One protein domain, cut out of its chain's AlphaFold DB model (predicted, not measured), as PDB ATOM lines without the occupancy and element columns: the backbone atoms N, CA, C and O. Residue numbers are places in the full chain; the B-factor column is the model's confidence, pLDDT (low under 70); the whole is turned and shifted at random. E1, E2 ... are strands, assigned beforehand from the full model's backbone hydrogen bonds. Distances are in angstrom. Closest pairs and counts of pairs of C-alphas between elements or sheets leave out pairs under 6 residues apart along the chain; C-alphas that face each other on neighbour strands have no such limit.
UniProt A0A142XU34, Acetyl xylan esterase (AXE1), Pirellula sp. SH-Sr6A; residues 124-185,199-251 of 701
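This is residues 124 to 185 and 199 to 251 of the 701 residues of the protein "Acetyl xylan esterase (AXE1)" of Pirellula sp. SH-Sr6A (UniProt A0A142XU34). Two strongly twisted sheets lie face to face as a sandwich, six strands in one layer and four in the other, with the strands of the one at 21 degrees to those of the other. The larger sheet runs E1, E10, E9, E8, E5, E6 and reaches at E6 past the smaller one, E2, E3, E4, E7, while the long link after E2 is tied to that strand by a short pairing. The printed part has 115 residues with ten named strands, E1 to E10 in order along the chain, and no named helix; both sheets are antiparallel and the class is all strand, though under half of the residues are in named elements. The whole is compact, with a radius of gyration of the C-alphas of 13.1 A, and its rounded outline spans 36 by 28 by 27 A.

Begin in the larger sheet with E9, residues 230 to 237, the longest strand by residues: find C-alpha 230 at (41.194, 2.184, -16.556), from where it runs 21.6 A to C-alpha 237 at (59.675, -2.735, -6.504). E10, residues 240 to 246, comes back over 19.4 A, and E1, residues 126 to 132, is 16.5 A long. In the same sheet look for E8 at residues 223 to 226, E5 at residues 178 to 181 and E6 at residues 199 to 202. Then turn to the smaller sheet: E2 is residues 137 to 140, E3 is residues 158 to 164 and 20.0 A long, E4 is residues 167 to 172 and 16.6 A long, and E7 is residues 207 to 211 and 13.3 A long. E3 begins at C-alpha 158, at (44.512, 13.448, -18.925).

Walk the larger sheet from E9. E9 and E10 form an antiparallel hairpin, where N 233 and O 244 are 2.9 A apart, within hydrogen-bond range. E10 is also the antiparallel neighbour of edge strand E1, with N 130 and O 243 at 2.9 A. E8 and E9 are a hairpin too, with N 226 and O 230 at 2.8 A; E8, E9 and E10 make a meander, each strand the antiparallel neighbour of the one before. Beyond E8 comes E5, with N 179 and O 225 at 2.8 A, and then edge strand E6, with N 180 and O 200 at 2.9 A. In the smaller sheet, a second meander is E2, E3, E4, made of two hairpins: look at N 139 and O 159, 2.8 A, and N 162 and O 169, 2.9 A. E7 is the edge strand beside E4, with N 168 and O 210 at 2.9 A. Where the two sheets face each other, those parts are 7.8 A centre to centre and their best planes 24 degrees apart. Among the closest C-alphas between them are Leu 210 of E7 and Ala 234 of E9, 6.4 A, and Leu 132 of E1 and Met 162 of E3, 5.7 A. E6 and E7 are only just apart, the closest C-alphas being 8.1 A from each other.

The two C-alphas farthest apart are those of Ser 144 and Arg 185, at 38.4 A. Residues 186 to 198 are not printed, and C-alphas 185 and 199 stand 15.0 A apart across this cut. The links E2 to E3, with 17 residues, and E7 to E8, with 11, are long. Mean pLDDT of the printed part is 77.2; look for values under 70 in 27 residues, among them 201 to 207 and 212 to 221.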
ATOM      1  N   LEU A 124      47.344  -9.241 -20.046       75.94
ATOM      2  CA  LEU A 124      46.869  -8.618 -21.291       75.94
ATOM      3  C   LEU A 124      46.187  -7.271 -21.037       75.94
ATOM      4  O   LEU A 124      46.191  -6.425 -21.921       75.94
ATOM      5  N   ALA A 125      45.662  -7.052 -19.828       85.00
ATOM      6  CA  ALA A 125      45.083  -5.772 -19.441       85.00
ATOM      7  C   ALA A 125      46.153  -4.703 -19.173       85.00
ATOM      8  O   ALA A 125      45.815  -3.531 -19.074       85.00
ATOM      9  N   LEU A 126      47.432  -5.055 -18.993       83.31
ATOM     10  CA  LEU A 126      48.462  -4.092 -18.593       83.31
ATOM     11  C   LEU A 126      48.828  -3.147 -19.749       83.31
ATOM     12  O   LEU A 126      49.606  -3.520 -20.625       83.31
ATOM     13  N   ALA A 127      48.308  -1.919 -19.682       81.44
ATOM     14  CA  ALA A 127      48.484  -0.858 -20.674       81.44
ATOM     15  C   ALA A 127      49.689   0.052 -20.379       81.44
ATOM     16  O   ALA A 127      50.273   0.619 -21.294       81.44
ATOM     17  N   ALA A 128      50.082   0.202 -19.110       81.75
ATOM     18  CA  ALA A 128      51.295   0.932 -18.752       81.75
ATOM     19  C   ALA A 128      51.897   0.478 -17.417       81.75
ATOM     20  O   ALA A 128      51.202   0.009 -16.511       81.75
ATOM     21  N   HIS A 129      53.209   0.675 -17.285       84.00
ATOM     22  CA  HIS A 129      53.964   0.536 -16.041       84.00
ATOM     23  C   HIS A 129      54.919   1.722 -15.939       84.00
ATOM     24  O   HIS A 129      55.891   1.802 -16.688       84.00
ATOM     25  N   LEU A 130      54.622   2.643 -15.027       84.81
ATOM     26  CA  LEU A 130      55.269   3.948 -14.956       84.81
ATOM     27  C   LEU A 130      56.013   4.080 -13.639       84.81
ATOM     28  O   LEU A 130      55.393   4.057 -12.581       84.81
ATOM     29  N   TRP A 131      57.335   4.221 -13.694       85.44
ATOM     30  CA  TRP A 131      58.120   4.546 -12.510       85.44
ATOM     31  C   TRP A 131      57.817   5.980 -12.088       85.44
ATOM     32  O   TRP A 131      58.100   6.912 -12.835       85.44
ATOM     33  N   LEU A 132      57.254   6.148 -10.899       86.06
ATOM     34  CA  LEU A 132      56.923   7.457 -10.362       86.06
ATOM     35  C   LEU A 132      58.102   8.023  -9.569       86.06
ATOM     36  O   LEU A 132      58.851   7.291  -8.917       86.06
ATOM     37  N   ASP A 133      58.223   9.342  -9.593       80.94
ATOM     38  CA  ASP A 133      59.114  10.116  -8.739       80.94
ATOM     39  C   ASP A 133      58.297  11.120  -7.901       80.94
ATOM     40  O   ASP A 133      57.084  10.960  -7.718       80.94
ATOM     41  N   HIS A 134      58.964  12.130  -7.341       84.06
ATOM     42  CA  HIS A 134      58.325  13.188  -6.555       84.06
ATOM     43  C   HIS A 134      57.712  14.314  -7.411       84.06
ATOM     44  O   HIS A 134      57.262  15.320  -6.858       84.06
ATOM     45  N   HIS A 135      57.672  14.169  -8.739       88.06
ATOM     46  CA  HIS A 135      57.069  15.126  -9.663       88.06
ATOM     47  C   HIS A 135      55.779  14.567 -10.274       88.06
ATOM     48  O   HIS A 135      55.539  13.363 -10.313       88.06
ATOM     49  N   TRP A 136      54.914  15.468 -10.748       90.31
ATOM     50  CA  TRP A 136      53.710  15.072 -11.476       90.31
ATOM     51  C   TRP A 136      54.084  14.506 -12.846       90.31
ATOM     52  O   TRP A 136      54.672  15.210 -13.662       90.31
ATOM     53  N   MET A 137      53.679  13.267 -13.103       90.81
ATOM     54  CA  MET A 137      53.810  12.592 -14.387       90.81
ATOM     55  C   MET A 137      52.471  12.582 -15.122       90.81
ATOM     56  O   MET A 137      51.471  12.168 -14.537       90.81
ATOM     57  N   ASP A 138      52.458  13.011 -16.386       90.62
ATOM     58  CA  ASP A 138      51.268  13.008 -17.242       90.62
ATOM     59  C   ASP A 138      50.986  11.619 -17.834       90.62
ATOM     60  O   ASP A 138      51.888  10.926 -18.313       90.62
ATOM     61  N   ILE A 139      49.715  11.216 -17.784       90.44
ATOM     62  CA  ILE A 139      49.192   9.906 -18.188       90.44
ATOM     63  C   ILE A 139      47.894  10.134 -18.962       90.44
ATOM     64  O   ILE A 139      47.051  10.923 -18.523       90.44
ATOM     65  N   GLY A 140      47.703   9.457 -20.094       88.38
ATOM     66  CA  GLY A 140      46.535   9.725 -20.930       88.38
ATOM     67  C   GLY A 140      46.627   9.235 -22.368       88.38
ATOM     68  O   GLY A 140      47.505   8.441 -22.707       88.38
ATOM     69  N   GLY A 141      45.704   9.721 -23.199       79.94
ATOM     70  CA  GLY A 141      45.654   9.415 -24.633       79.94
ATOM     71  C   GLY A 141      46.533  10.312 -25.508       79.94
ATOM     72  O   GLY A 141      46.660  10.048 -26.698       79.94
ATOM     73  N   ASP A 142      47.158  11.356 -24.950       78.12
ATOM     74  CA  ASP A 142      48.099  12.196 -25.697       78.12
ATOM     75  C   ASP A 142      49.428  11.439 -25.933       78.12
ATOM     76  O   ASP A 142      50.081  11.030 -24.965       78.12
ATOM     77  N   PRO A 143      49.872  11.256 -27.193       69.00
ATOM     78  CA  PRO A 143      51.111  10.544 -27.514       69.00
ATOM     79  C   PRO A 143      52.394  11.189 -26.976       69.00
ATOM     80  O   PRO A 143      53.439  10.536 -26.963       69.00
ATOM     81  N   SER A 144      52.349  12.464 -26.577       74.25
ATOM     82  CA  SER A 144      53.478  13.173 -25.966       74.25
ATOM     83  C   SER A 144      53.653  12.856 -24.481       74.25
ATOM     84  O   SER A 144      54.713  13.134 -23.916       74.25
ATOM     85  N   PHE A 145      52.645  12.263 -23.837       84.19
ATOM     86  CA  PHE A 145      52.710  11.970 -22.414       84.19
ATOM     87  C   PHE A 145      53.683  10.823 -22.119       84.19
ATOM     88  O   PHE A 145      53.648   9.786 -22.786       84.19
ATOM     89  N   PRO A 146      54.514  10.943 -21.064       73.31
ATOM     90  CA  PRO A 146      55.383   9.852 -20.631       73.31
ATOM     91  C   PRO A 146      54.578   8.603 -20.231       73.31
ATOM     92  O   PRO A 146      55.064   7.486 -20.390       73.31
ATOM     93  N   GLY A 147      53.343   8.786 -19.749       79.44
ATOM     94  CA  GLY A 147      52.369   7.731 -19.476       79.44
ATOM     95  C   GLY A 147      51.315   7.538 -20.567       79.44
ATOM     96  O   GLY A 147      50.140   7.385 -20.238       79.44
ATOM     97  N   HIS A 148      51.692   7.585 -21.846       80.75
ATOM     98  CA  HIS A 148      50.765   7.332 -22.952       80.75
ATOM     99  C   HIS A 148      50.173   5.910 -22.884       80.75
ATOM    100  O   HIS A 148      50.909   4.925 -22.816       80.75
ATOM    101  N   LEU A 149      48.840   5.808 -22.921       80.31
ATOM    102  CA  LEU A 149      48.089   4.554 -22.744       80.31
ATOM    103  C   LEU A 149      47.763   3.822 -24.057       80.31
ATOM    104  O   LEU A 149      46.984   2.871 -24.056       80.31
ATOM    105  N   GLY A 150      48.366   4.242 -25.170       68.00
ATOM    106  CA  GLY A 150      48.085   3.692 -26.494       68.00
ATOM    107  C   GLY A 150      46.928   4.405 -27.197       68.00
ATOM    108  O   GLY A 150      46.229   5.233 -26.623       68.00
ATOM    109  N   SER A 151      46.723   4.066 -28.470       64.00
ATOM    110  CA  SER A 151      45.733   4.723 -29.342       64.00
ATOM    111  C   SER A 151      44.275   4.491 -28.952       64.00
ATOM    112  O   SER A 151      43.406   5.220 -29.416       64.00
ATOM    113  N   ASP A 152      44.000   3.471 -28.139       67.25
ATOM    114  CA  ASP A 152      42.637   3.134 -27.710       67.25
ATOM    115  C   ASP A 152      42.154   4.036 -26.563       67.25
ATOM    116  O   ASP A 152      40.984   3.969 -26.166       67.25
ATOM    117  N   ALA A 153      43.060   4.851 -26.008       79.56
ATOM    118  CA  ALA A 153      42.750   5.817 -24.973       79.56
ATOM    119  C   ALA A 153      42.148   7.100 -25.565       79.56
ATOM    120  O   ALA A 153      42.666   7.615 -26.558       79.56
ATOM    121  N   PRO A 154      41.075   7.649 -24.960       82.19
ATOM    122  CA  PRO A 154      40.506   8.919 -25.395       82.19
ATOM    123  C   PRO A 154      41.566  10.023 -25.415       82.19
ATOM    124  O   PRO A 154      42.317  10.184 -24.452       82.19
ATOM    125  N   SER A 155      41.619  10.810 -26.490       79.75
ATOM    126  CA  SER A 155      42.617  11.878 -26.645       79.75
ATOM    127  C   SER A 155      42.498  12.978 -25.585       79.75
ATOM    128  O   SER A 155      43.458  13.688 -25.320       79.75
ATOM    129  N   ASP A 156      41.315  13.135 -24.991       84.94
ATOM    130  CA  ASP A 156      41.033  14.080 -23.910       84.94
ATOM    131  C   ASP A 156      41.271  13.487 -22.506       84.94
ATOM    132  O   ASP A 156      41.117  14.189 -21.502       84.94
ATOM    133  N   LEU A 157      41.657  12.208 -22.408       88.25
ATOM    134  CA  LEU A 157      42.020  11.577 -21.147       88.25
ATOM    135  C   LEU A 157      43.348  12.151 -20.659       88.25
ATOM    136  O   LEU A 157      44.393  11.898 -21.256       88.25
ATOM    137  N   HIS A 158      43.316  12.881 -19.544       90.00
ATOM    138  CA  HIS A 158      44.512  13.448 -18.925       90.00
ATOM    139  C   HIS A 158      44.459  13.320 -17.407       90.00
ATOM    140  O   HIS A 158      43.588  13.883 -16.736       90.00
ATOM    141  N   VAL A 159      45.424  12.580 -16.870       90.38
ATOM    142  CA  VAL A 159      45.638  12.345 -15.444       90.38
ATOM    143  C   VAL A 159      47.091  12.612 -15.102       90.38
ATOM    144  O   VAL A 159      47.984  12.432 -15.923       90.38
ATOM    145  N   GLN A 160      47.330  13.044 -13.869       91.06
ATOM    146  CA  GLN A 160      48.670  13.188 -13.328       91.06
ATOM    147  C   GLN A 160      48.850  12.306 -12.102       91.06
ATOM    148  O   GLN A 160      47.956  12.251 -11.256       91.06
ATOM    149  N   ALA A 161      50.011  11.666 -11.986       91.00
ATOM    150  CA  ALA A 161      50.379  10.875 -10.818       91.00
ATOM    151  C   ALA A 161      51.764  11.257 -10.279       91.00
ATOM    152  O   ALA A 161      52.644  11.620 -11.051       91.00
ATOM    153  N   MET A 162      51.958  11.177  -8.964       90.12
ATOM    154  CA  MET A 162      53.265  11.342  -8.315       90.12
ATOM    155  C   MET A 162      53.363  10.494  -7.046       90.12
ATOM    156  O   MET A 162      52.341  10.082  -6.495       90.12
ATOM    157  N   THR A 163      54.574  10.304  -6.528       87.19
ATOM    158  CA  THR A 163      54.796   9.655  -5.228       87.19
ATOM    159  C   THR A 163      55.070  10.684  -4.135       87.19
ATOM    160  O   THR A 163      55.975  11.512  -4.258       87.19
ATOM    161  N   ILE A 164      54.342  10.589  -3.019       83.25
ATOM    162  CA  ILE A 164      54.595  11.361  -1.796       83.25
ATOM    163  C   ILE A 164      54.709  10.387  -0.628       83.25
ATOM    164  O   ILE A 164      53.739   9.723  -0.281       83.25
ATOM    165  N   GLU A 165      55.892  10.321  -0.015       79.88
ATOM    166  CA  GLU A 165      56.187   9.422   1.110       79.88
ATOM    167  C   GLU A 165      55.781   7.958   0.822       79.88
ATOM    168  O   GLU A 165      56.443   7.265   0.045       79.88
ATOM    169  N   ASN A 166      54.688   7.495   1.439       75.00
ATOM    170  CA  ASN A 166      54.152   6.137   1.334       75.00
ATOM    171  C   ASN A 166      52.858   6.045   0.501       75.00
ATOM    172  O   ASN A 166      52.168   5.025   0.545       75.00
ATOM    173  N   GLU A 167      52.539   7.077  -0.278       81.62
ATOM    174  CA  GLU A 167      51.338   7.141  -1.108       81.62
ATOM    175  C   GLU A 167      51.655   7.562  -2.545       81.62
ATOM    176  O   GLU A 167      52.626   8.269  -2.826       81.62
ATOM    177  N   VAL A 168      50.782   7.160  -3.466       85.88
ATOM    178  CA  VAL A 168      50.739   7.693  -4.828       85.88
ATOM    179  C   VAL A 168      49.550   8.632  -4.938       85.88
ATOM    180  O   VAL A 168      48.408   8.208  -4.790       85.88
ATOM    181  N   ARG A 169      49.806   9.910  -5.218       88.06
ATOM    182  CA  ARG A 169      48.745  10.883  -5.484       88.06
ATOM    183  C   ARG A 169      48.405  10.886  -6.958       88.06
ATOM    184  O   ARG A 169      49.299  10.988  -7.790       88.06
ATOM    185  N   VAL A 170      47.117  10.840  -7.263       87.75
ATOM    186  CA  VAL A 170      46.566  10.871  -8.617       87.75
ATOM    187  C   VAL A 170      45.551  12.000  -8.700       87.75
ATOM    188  O   VAL A 170      44.758  12.171  -7.782       87.75
ATOM    189  N   ARG A 171      45.547  12.787  -9.775       86.81
ATOM    190  CA  ARG A 171      44.515  13.806 -10.029       86.81
ATOM    191  C   ARG A 171      44.119  13.824 -11.494       86.81
ATOM    192  O   ARG A 171      44.981  13.668 -12.360       86.81
ATOM    193  N   THR A 172      42.847  14.072 -11.774       84.25
ATOM    194  CA  THR A 172      42.392  14.294 -13.151       84.25
ATOM    195  C   THR A 172      42.624  15.746 -13.581       84.25
ATOM    196  O   THR A 172      42.484  16.681 -12.790       84.25
ATOM    197  N   ARG A 173      43.016  15.937 -14.841       82.12
ATOM    198  CA  ARG A 173      43.077  17.231 -15.543       82.12
ATOM    199  C   ARG A 173      41.994  17.352 -16.620       82.12
ATOM    200  O   ARG A 173      41.939  18.349 -17.329       82.12
ATOM    201  N   SER A 174      41.131  16.348 -16.705       78.50
ATOM    202  CA  SER A 174      40.057  16.207 -17.679       78.50
ATOM    203  C   SER A 174      38.706  16.074 -16.967       78.50
ATOM    204  O   SER A 174      38.647  15.978 -15.738       78.50
ATOM    205  N   GLN A 175      37.606  16.071 -17.723       79.88
ATOM    206  CA  GLN A 175      36.259  15.874 -17.165       79.88
ATOM    207  C   GLN A 175      35.946  14.403 -16.832       79.88
ATOM    208  O   GLN A 175      34.840  14.095 -16.391       79.88
ATOM    209  N   HIS A 176      36.914  13.502 -17.021       82.38
ATOM    210  CA  HIS A 176      36.771  12.076 -16.745       82.38
ATOM    211  C   HIS A 176      36.622  11.786 -15.246       82.38
ATOM    212  O   HIS A 176      37.244  12.435 -14.399       82.38
ATOM    213  N   THR A 177      35.798  10.784 -14.932       81.75
ATOM    214  CA  THR A 177      35.491  10.343 -13.567       81.75
ATOM    215  C   THR A 177      36.679   9.632 -12.925       81.75
ATOM    216  O   THR A 177      37.448   8.935 -13.591       81.75
ATOM    217  N   LEU A 178      36.814   9.786 -11.607       83.12
ATOM    218  CA  LEU A 178      37.738   9.009 -10.789       83.12
ATOM    219  C   LEU A 178      36.929   8.343  -9.672       83.12
ATOM    220  O   LEU A 178      36.177   9.012  -8.968       83.12
ATOM    221  N   LYS A 179      37.067   7.030  -9.507       86.00
ATOM    222  CA  LYS A 179      36.438   6.276  -8.417       86.00
ATOM    223  C   LYS A 179      37.505   5.527  -7.647       86.00
ATOM    224  O   LYS A 179      38.510   5.106  -8.216       86.00
ATOM    225  N   MET A 180      37.295   5.363  -6.352       82.06
ATOM    226  CA  MET A 180      38.196   4.601  -5.500       82.06
ATOM    227  C   MET A 180      37.533   3.294  -5.112       82.06
ATOM    228  O   MET A 180      36.455   3.297  -4.524       82.06
ATOM    229  N   GLN A 181      38.202   2.193  -5.427       80.56
ATOM    230  CA  GLN A 181      37.873   0.876  -4.921       80.56
ATOM    231  C   GLN A 181      38.860   0.559  -3.797       80.56
ATOM    232  O   GLN A 181      40.055   0.369  -4.039       80.56
ATOM    233  N   GLN A 182      38.357   0.554  -2.565       72.31
ATOM    234  CA  GLN A 182      39.154   0.171  -1.405       72.31
ATOM    235  C   GLN A 182      39.186  -1.340  -1.290       72.31
ATOM    236  O   GLN A 182      38.149  -2.002  -1.383       72.31
ATOM    237  N   SER A 183      40.368  -1.888  -1.043       62.47
ATOM    238  CA  SER A 183      40.453  -3.306  -0.756       62.47
ATOM    239  C   SER A 183      39.943  -3.622   0.647       62.47
ATOM    240  O   SER A 183      40.245  -2.941   1.630       62.47
ATOM    241  N   THR A 184      39.178  -4.703   0.762       52.44
ATOM    242  CA  THR A 184      38.905  -5.341   2.051       52.44
ATOM    243  C   THR A 184      39.759  -6.603   2.125       52.44
ATOM    244  O   THR A 184      39.947  -7.279   1.116       52.44
ATOM    245  N   ARG A 185      40.347  -6.908   3.294       42.78
ATOM    246  CA  ARG A 185      41.126  -8.145   3.478       42.78
ATOM    247  C   ARG A 185      40.206  -9.349   3.262       42.78
ATOM    248  O   ARG A 185      39.459  -9.715   4.166       42.78
ATOM    249  N   ILE A 199      33.005   0.653  -3.872       65.56
ATOM    250  CA  ILE A 199      33.386   1.711  -4.810       65.56
ATOM    251  C   ILE A 199      32.806   3.047  -4.344       65.56
ATOM    252  O   ILE A 199      31.602   3.187  -4.138       65.56
ATOM    253  N   ARG A 200      33.671   4.055  -4.207       72.69
ATOM    254  CA  ARG A 200      33.284   5.430  -3.888       72.69
ATOM    255  C   ARG A 200      33.560   6.355  -5.070       72.69
ATOM    256  O   ARG A 200      34.705   6.448  -5.518       72.69
ATOM    257  N   ASP A 201      32.535   7.079  -5.514       66.25
ATOM    258  CA  ASP A 201      32.673   8.154  -6.501       66.25
ATOM    259  C   ASP A 201      33.460   9.335  -5.922       66.25
ATOM    260  O   ASP A 201      33.226   9.753  -4.780       66.25
ATOM    261  N   LEU A 202      34.383   9.887  -6.714       69.44
ATOM    262  CA  LEU A 202      35.091  11.121  -6.385       69.44
ATOM    263  C   LEU A 202      34.555  12.274  -7.255       69.44
ATOM    264  O   LEU A 202      34.343  12.088  -8.457       69.44
ATOM    265  N   PRO A 203      34.325  13.465  -6.679       58.75
ATOM    266  CA  PRO A 203      33.966  14.669  -7.422       58.75
ATOM    267  C   PRO A 203      34.928  14.997  -8.580       58.75
ATOM    268  O   PRO A 203      36.121  14.689  -8.551       58.75
ATOM    269  N   ALA A 204      34.408  15.673  -9.609       54.41
ATOM    270  CA  ALA A 204      35.187  16.076 -10.780       54.41
ATOM    271  C   ALA A 204      36.345  17.026 -10.405       54.41
ATOM    272  O   ALA A 204      36.154  17.975  -9.646       54.41
ATOM    273  N   MET A 205      37.532  16.799 -10.986       57.06
ATOM    274  CA  MET A 205      38.793  17.518 -10.709       57.06
ATOM    275  C   MET A 205      39.428  17.298  -9.320       57.06
ATOM    276  O   MET A 205      40.325  18.052  -8.936       57.06
ATOM    277  N   GLU A 206      39.032  16.263  -8.577       63.22
ATOM    278  CA  GLU A 206      39.681  15.923  -7.305       63.22
ATOM    279  C   GLU A 206      40.961  15.080  -7.451       63.22
ATOM    280  O   GLU A 206      41.215  14.402  -8.452       63.22
ATOM    281  N   SER A 207      41.792  15.151  -6.406       69.56
ATOM    282  CA  SER A 207      42.963  14.302  -6.204       69.56
ATOM    283  C   SER A 207      42.640  13.146  -5.260       69.56
ATOM    284  O   SER A 207      42.077  13.373  -4.192       69.56
ATOM    285  N   ALA A 208      43.084  11.942  -5.594       77.06
ATOM    286  CA  ALA A 208      43.029  10.764  -4.743       77.06
ATOM    287  C   ALA A 208      44.435  10.309  -4.329       77.06
ATOM    288  O   ALA A 208      45.405  10.538  -5.051       77.06
ATOM    289  N   SER A 209      44.532   9.624  -3.190       77.75
ATOM    290  CA  SER A 209      45.746   8.923  -2.758       77.75
ATOM    291  C   SER A 209      45.523   7.415  -2.837       77.75
ATOM    292  O   SER A 209      44.560   6.901  -2.275       77.75
ATOM    293  N   LEU A 210      46.433   6.716  -3.508       72.75
ATOM    294  CA  LEU A 210      46.599   5.267  -3.458       72.75
ATOM    295  C   LEU A 210      47.622   4.929  -2.377       72.75
ATOM    296  O   LEU A 210      48.752   5.429  -2.421       72.75
ATOM    297  N   LYS A 211      47.264   4.056  -1.435       72.06
ATOM    298  CA  LYS A 211      48.236   3.548  -0.465       72.06
ATOM    299  C   LYS A 211      49.188   2.575  -1.139       72.06
ATOM    300  O   LYS A 211      48.772   1.724  -1.926       72.06
ATOM    301  N   LEU A 212      50.472   2.684  -0.809       66.62
ATOM    302  CA  LEU A 212      51.435   1.696  -1.266       66.62
ATOM    303  C   LEU A 212      51.284   0.401  -0.467       66.62
ATOM    304  O   LEU A 212      51.155   0.457   0.760       66.62
ATOM    305  N   PRO A 213      51.339  -0.760  -1.138       62.62
ATOM    306  CA  PRO A 213      51.380  -2.041  -0.451       62.62
ATOM    307  C   PRO A 213      52.583  -2.087   0.513       62.62
ATOM    308  O   PRO A 213      53.695  -1.687   0.151       62.62
ATOM    309  N   LEU A 214      52.351  -2.524   1.755       49.03
ATOM    310  CA  LEU A 214      53.406  -2.782   2.740       49.03
ATOM    311  C   LEU A 214      53.894  -4.224   2.549       49.03
ATOM    312  O   LEU A 214      53.139  -5.149   2.817       49.03
ATOM    313  N   GLY A 215      55.145  -4.406   2.113       47.25
ATOM    314  CA  GLY A 215      55.709  -5.730   1.803       47.25
ATOM    315  C   GLY A 215      55.455  -6.188   0.360       47.25
ATOM    316  O   GLY A 215      54.842  -5.464  -0.428       47.25
ATOM    317  N   LEU A 216      55.982  -7.364  -0.002       40.75
ATOM    318  CA  LEU A 216      55.700  -8.023  -1.289       40.75
ATOM    319  C   LEU A 216      54.231  -8.491  -1.374       40.75
ATOM    320  O   LEU A 216      53.696  -8.540  -2.481       40.75
ATOM    321  N   ASP A 217      53.574  -8.667  -0.219       39.00
ATOM    322  CA  ASP A 217      52.203  -9.168  -0.055       39.00
ATOM    323  C   ASP A 217      51.245  -8.111   0.518       39.00
ATOM    324  O   ASP A 217      50.830  -8.159   1.678       39.00
ATOM    325  N   ALA A 218      50.825  -7.145  -0.299       43.41
ATOM    326  CA  ALA A 218      49.467  -6.643  -0.102       43.41
ATOM    327  C   ALA A 218      48.574  -7.377  -1.092       43.41
ATOM    328  O   ALA A 218      48.504  -7.003  -2.263       43.41
ATOM    329  N   ASP A 219      47.877  -8.396  -0.597       44.03
ATOM    330  CA  ASP A 219      46.946  -9.231  -1.370       44.03
ATOM    331  C   ASP A 219      45.812  -8.454  -2.043       44.03
ATOM    332  O   ASP A 219      45.039  -9.004  -2.822       44.03
ATOM    333  N   CYS A 220      45.683  -7.159  -1.756       52.41
ATOM    334  CA  CYS A 220      44.683  -6.313  -2.369       52.41
ATOM    335  C   CYS A 220      45.089  -4.837  -2.176       52.41
ATOM    336  O   CYS A 220      44.826  -4.269  -1.117       52.41
ATOM    337  N   PRO A 221      45.825  -4.197  -3.100       65.31
ATOM    338  CA  PRO A 221      46.091  -2.761  -3.009       65.31
ATOM    339  C   PRO A 221      44.858  -1.963  -3.458       65.31
ATOM    340  O   PRO A 221      44.074  -2.450  -4.273       65.31
ATOM    341  N   ASP A 222      44.706  -0.733  -2.957       72.69
ATOM    342  CA  ASP A 222      43.673   0.189  -3.440       72.69
ATOM    343  C   ASP A 222      43.764   0.326  -4.969       72.69
ATOM    344  O   ASP A 222      44.859   0.361  -5.547       72.69
ATOM    345  N   VAL A 223      42.611   0.417  -5.629       81.56
ATOM    346  CA  VAL A 223      42.529   0.605  -7.080       81.56
ATOM    347  C   VAL A 223      41.761   1.884  -7.365       81.56
ATOM    348  O   VAL A 223      40.654   2.091  -6.869       81.56
ATOM    349  N   LEU A 224      42.339   2.749  -8.196       85.44
ATOM    350  CA  LEU A 224      41.611   3.879  -8.763       85.44
ATOM    351  C   LEU A 224      41.039   3.483 -10.118       85.44
ATOM    352  O   LEU A 224      41.760   2.997 -10.988       85.44
ATOM    353  N   ILE A 225      39.744   3.710 -10.292       86.56
ATOM    354  CA  ILE A 225      39.034   3.512 -11.549       86.56
ATOM    355  C   ILE A 225      38.931   4.867 -12.240       86.56
ATOM    356  O   ILE A 225      38.343   5.799 -11.697       86.56
ATOM    357  N   LEU A 226      39.523   4.980 -13.421       85.38
ATOM    358  CA  LEU A 226      39.577   6.198 -14.219       85.38
ATOM    359  C   LEU A 226      38.718   6.038 -15.474       85.38
ATOM    360  O   LEU A 226      38.889   5.067 -16.216       85.38
ATOM    361  N   ALA A 227      37.846   7.017 -15.726       84.75
ATOM    362  CA  ALA A 227      36.924   7.030 -16.864       84.75
ATOM    363  C   ALA A 227      36.101   5.729 -16.965       84.75
ATOM    364  O   ALA A 227      35.894   5.207 -18.056       84.75
ATOM    365  N   ASP A 228      35.751   5.146 -15.811       85.94
ATOM    366  CA  ASP A 228      35.063   3.852 -15.645       85.94
ATOM    367  C   ASP A 228      35.763   2.613 -16.255       85.94
ATOM    368  O   ASP A 228      35.381   1.470 -15.992       85.94
ATOM    369  N   ARG A 229      36.880   2.812 -16.955       88.56
ATOM    370  CA  ARG A 229      37.589   1.800 -17.741       88.56
ATOM    371  C   ARG A 229      38.946   1.451 -17.146       88.56
ATOM    372  O   ARG A 229      39.207   0.299 -16.804       88.56
ATOM    373  N   TYR A 230      39.808   2.438 -16.937       89.75
ATOM    374  CA  TYR A 230      41.194   2.184 -16.556       89.75
ATOM    375  C   TYR A 230      41.329   1.893 -15.063       89.75
ATOM    376  O   TYR A 230      40.706   2.550 -14.237       89.75
ATOM    377  N   ARG A 231      42.167   0.920 -14.704       89.50
ATOM    378  CA  ARG A 231      42.477   0.558 -13.314       89.50
ATOM    379  C   ARG A 231      43.913   0.951 -12.987       89.50
ATOM    380  O   ARG A 231      44.856   0.439 -13.588       89.50
ATOM    381  N   LEU A 232      44.078   1.869 -12.045       88.75
ATOM    382  CA  LEU A 232      45.357   2.401 -11.588       88.75
ATOM    383  C   LEU A 232      45.724   1.747 -10.257       88.75
ATOM    384  O   LEU A 232      44.963   1.819  -9.295       88.75
ATOM    385  N   GLN A 233      46.902   1.131 -10.209       87.38
ATOM    386  CA  GLN A 233      47.388   0.370  -9.060       87.38
ATOM    387  C   GLN A 233      48.831   0.763  -8.741       87.38
ATOM    388  O   GLN A 233      49.723   0.628  -9.584       87.38
ATOM    389  N   ALA A 234      49.070   1.231  -7.519       84.50
ATOM    390  CA  ALA A 234      50.407   1.563  -7.051       84.50
ATOM    391  C   ALA A 234      51.152   0.295  -6.606       84.50
ATOM    392  O   ALA A 234      50.602  -0.549  -5.898       84.50
ATOM    393  N   VAL A 235      52.410   0.151  -7.016       79.81
ATOM    394  CA  VAL A 235      53.269  -0.983  -6.660       79.81
ATOM    395  C   VAL A 235      54.648  -0.494  -6.231       79.81
ATOM    396  O   VAL A 235      55.156   0.498  -6.751       79.81
ATOM    397  N   ARG A 236      55.286  -1.205  -5.297       75.62
ATOM    398  CA  ARG A 236      56.672  -0.948  -4.890       75.62
ATOM    399  C   ARG A 236      57.567  -2.091  -5.358       75.62
ATOM    400  O   ARG A 236      57.250  -3.257  -5.143       75.62
ATOM    401  N   ARG A 237      58.679  -1.768  -6.015       70.38
ATOM    402  CA  ARG A 237      59.675  -2.735  -6.504       70.38
ATOM    403  C   ARG A 237      61.072  -2.139  -6.353       70.38
ATOM    404  O   ARG A 237      61.316  -1.028  -6.812       70.38
ATOM    405  N   ASN A 238      61.982  -2.868  -5.702       63.59
ATOM    406  CA  ASN A 238      63.372  -2.445  -5.463       63.59
ATOM    407  C   ASN A 238      63.483  -1.031  -4.856       63.59
ATOM    408  O   ASN A 238      64.248  -0.194  -5.327       63.59
ATOM    409  N   GLY A 239      62.643  -0.724  -3.863       70.50
ATOM    410  CA  GLY A 239      62.596   0.593  -3.213       70.50
ATOM    411  C   GLY A 239      61.929   1.709  -4.031       70.50
ATOM    412  O   GLY A 239      61.552   2.726  -3.455       70.50
ATOM    413  N   ARG A 240      61.697   1.509  -5.332       75.81
ATOM    414  CA  ARG A 240      61.018   2.464  -6.218       75.81
ATOM    415  C   ARG A 240      59.518   2.212  -6.260       75.81
ATOM    416  O   ARG A 240      59.053   1.089  -6.054       75.81
ATOM    417  N   VAL A 241      58.770   3.268  -6.545       83.62
ATOM    418  CA  VAL A 241      57.317   3.224  -6.695       83.62
ATOM    419  C   VAL A 241      56.971   3.283  -8.172       83.62
ATOM    420  O   VAL A 241      57.537   4.080  -8.918       83.62
ATOM    421  N   ALA A 242      56.051   2.428  -8.598       84.06
ATOM    422  CA  ALA A 242      55.490   2.465  -9.930       84.06
ATOM    423  C   ALA A 242      53.966   2.473  -9.890       84.06
ATOM    424  O   ALA A 242      53.343   1.951  -8.967       84.06
ATOM    425  N   LEU A 243      53.372   3.039 -10.930       88.12
ATOM    426  CA  LEU A 243      51.950   2.977 -11.201       88.12
ATOM    427  C   LEU A 243      51.712   2.028 -12.371       88.12
ATOM    428  O   LEU A 243      52.220   2.237 -13.474       88.12
ATOM    429  N   ARG A 244      50.935   0.977 -12.126       88.12
ATOM    430  CA  ARG A 244      50.414   0.104 -13.175       88.12
ATOM    431  C   ARG A 244      49.060   0.630 -13.612       88.12
ATOM    432  O   ARG A 244      48.181   0.823 -12.774       88.12
ATOM    433  N   VAL A 245      48.897   0.817 -14.912       89.44
ATOM    434  CA  VAL A 245      47.619   1.171 -15.526       89.44
ATOM    435  C   VAL A 245      47.138  -0.031 -16.318       89.44
ATOM    436  O   VAL A 245      47.876  -0.562 -17.151       89.44
ATOM    437  N   ARG A 246      45.921  -0.483 -16.028       89.56
ATOM    438  CA  ARG A 246      45.265  -1.572 -16.747       89.56
ATOM    439  C   ARG A 246      44.041  -1.089 -17.494       89.56
ATOM    440  O   ARG A 246      43.303  -0.254 -16.983       89.56
ATOM    441  N   ASP A 247      43.829  -1.662 -18.663       89.69
ATOM    442  CA  ASP A 247      42.665  -1.489 -19.511       89.69
ATOM    443  C   ASP A 247      41.985  -2.856 -19.719       89.69
ATOM    444  O   ASP A 247      42.403  -3.639 -20.582       89.69
ATOM    445  N   PRO A 248      40.957  -3.176 -18.908       87.25
ATOM    446  CA  PRO A 248      40.178  -4.408 -19.029       87.25
ATOM    447  C   PRO A 248      39.449  -4.549 -20.371       87.25
ATOM    448  O   PRO A 248      39.044  -5.651 -20.728       87.25
ATOM    449  N   GLU A 249      39.294  -3.453 -21.118       85.00
ATOM    450  CA  GLU A 249      38.633  -3.424 -22.425       85.00
ATOM    451  C   GLU A 249      39.634  -3.316 -23.584       85.00
ATOM    452  O   GLU A 249      39.225  -3.122 -24.730       85.00
ATOM    453  N   SER A 250      40.937  -3.455 -23.308       76.25
ATOM    454  CA  SER A 250      41.985  -3.280 -24.316       76.25
ATOM    455  C   SER A 250      41.786  -4.170 -25.540       76.25
ATOM    456  O   SER A 250      41.409  -5.345 -25.444       76.25
ATOM    457  N   SER A 251      42.137  -3.624 -26.705       63.84
ATOM    458  CA  SER A 251      42.215  -4.380 -27.955       63.84
ATOM    459  C   SER A 251      43.076  -5.639 -27.796       63.84
ATOM    460  O   SER A 251      42.682  -6.713 -28.237       63.84
TER     461      SER A 251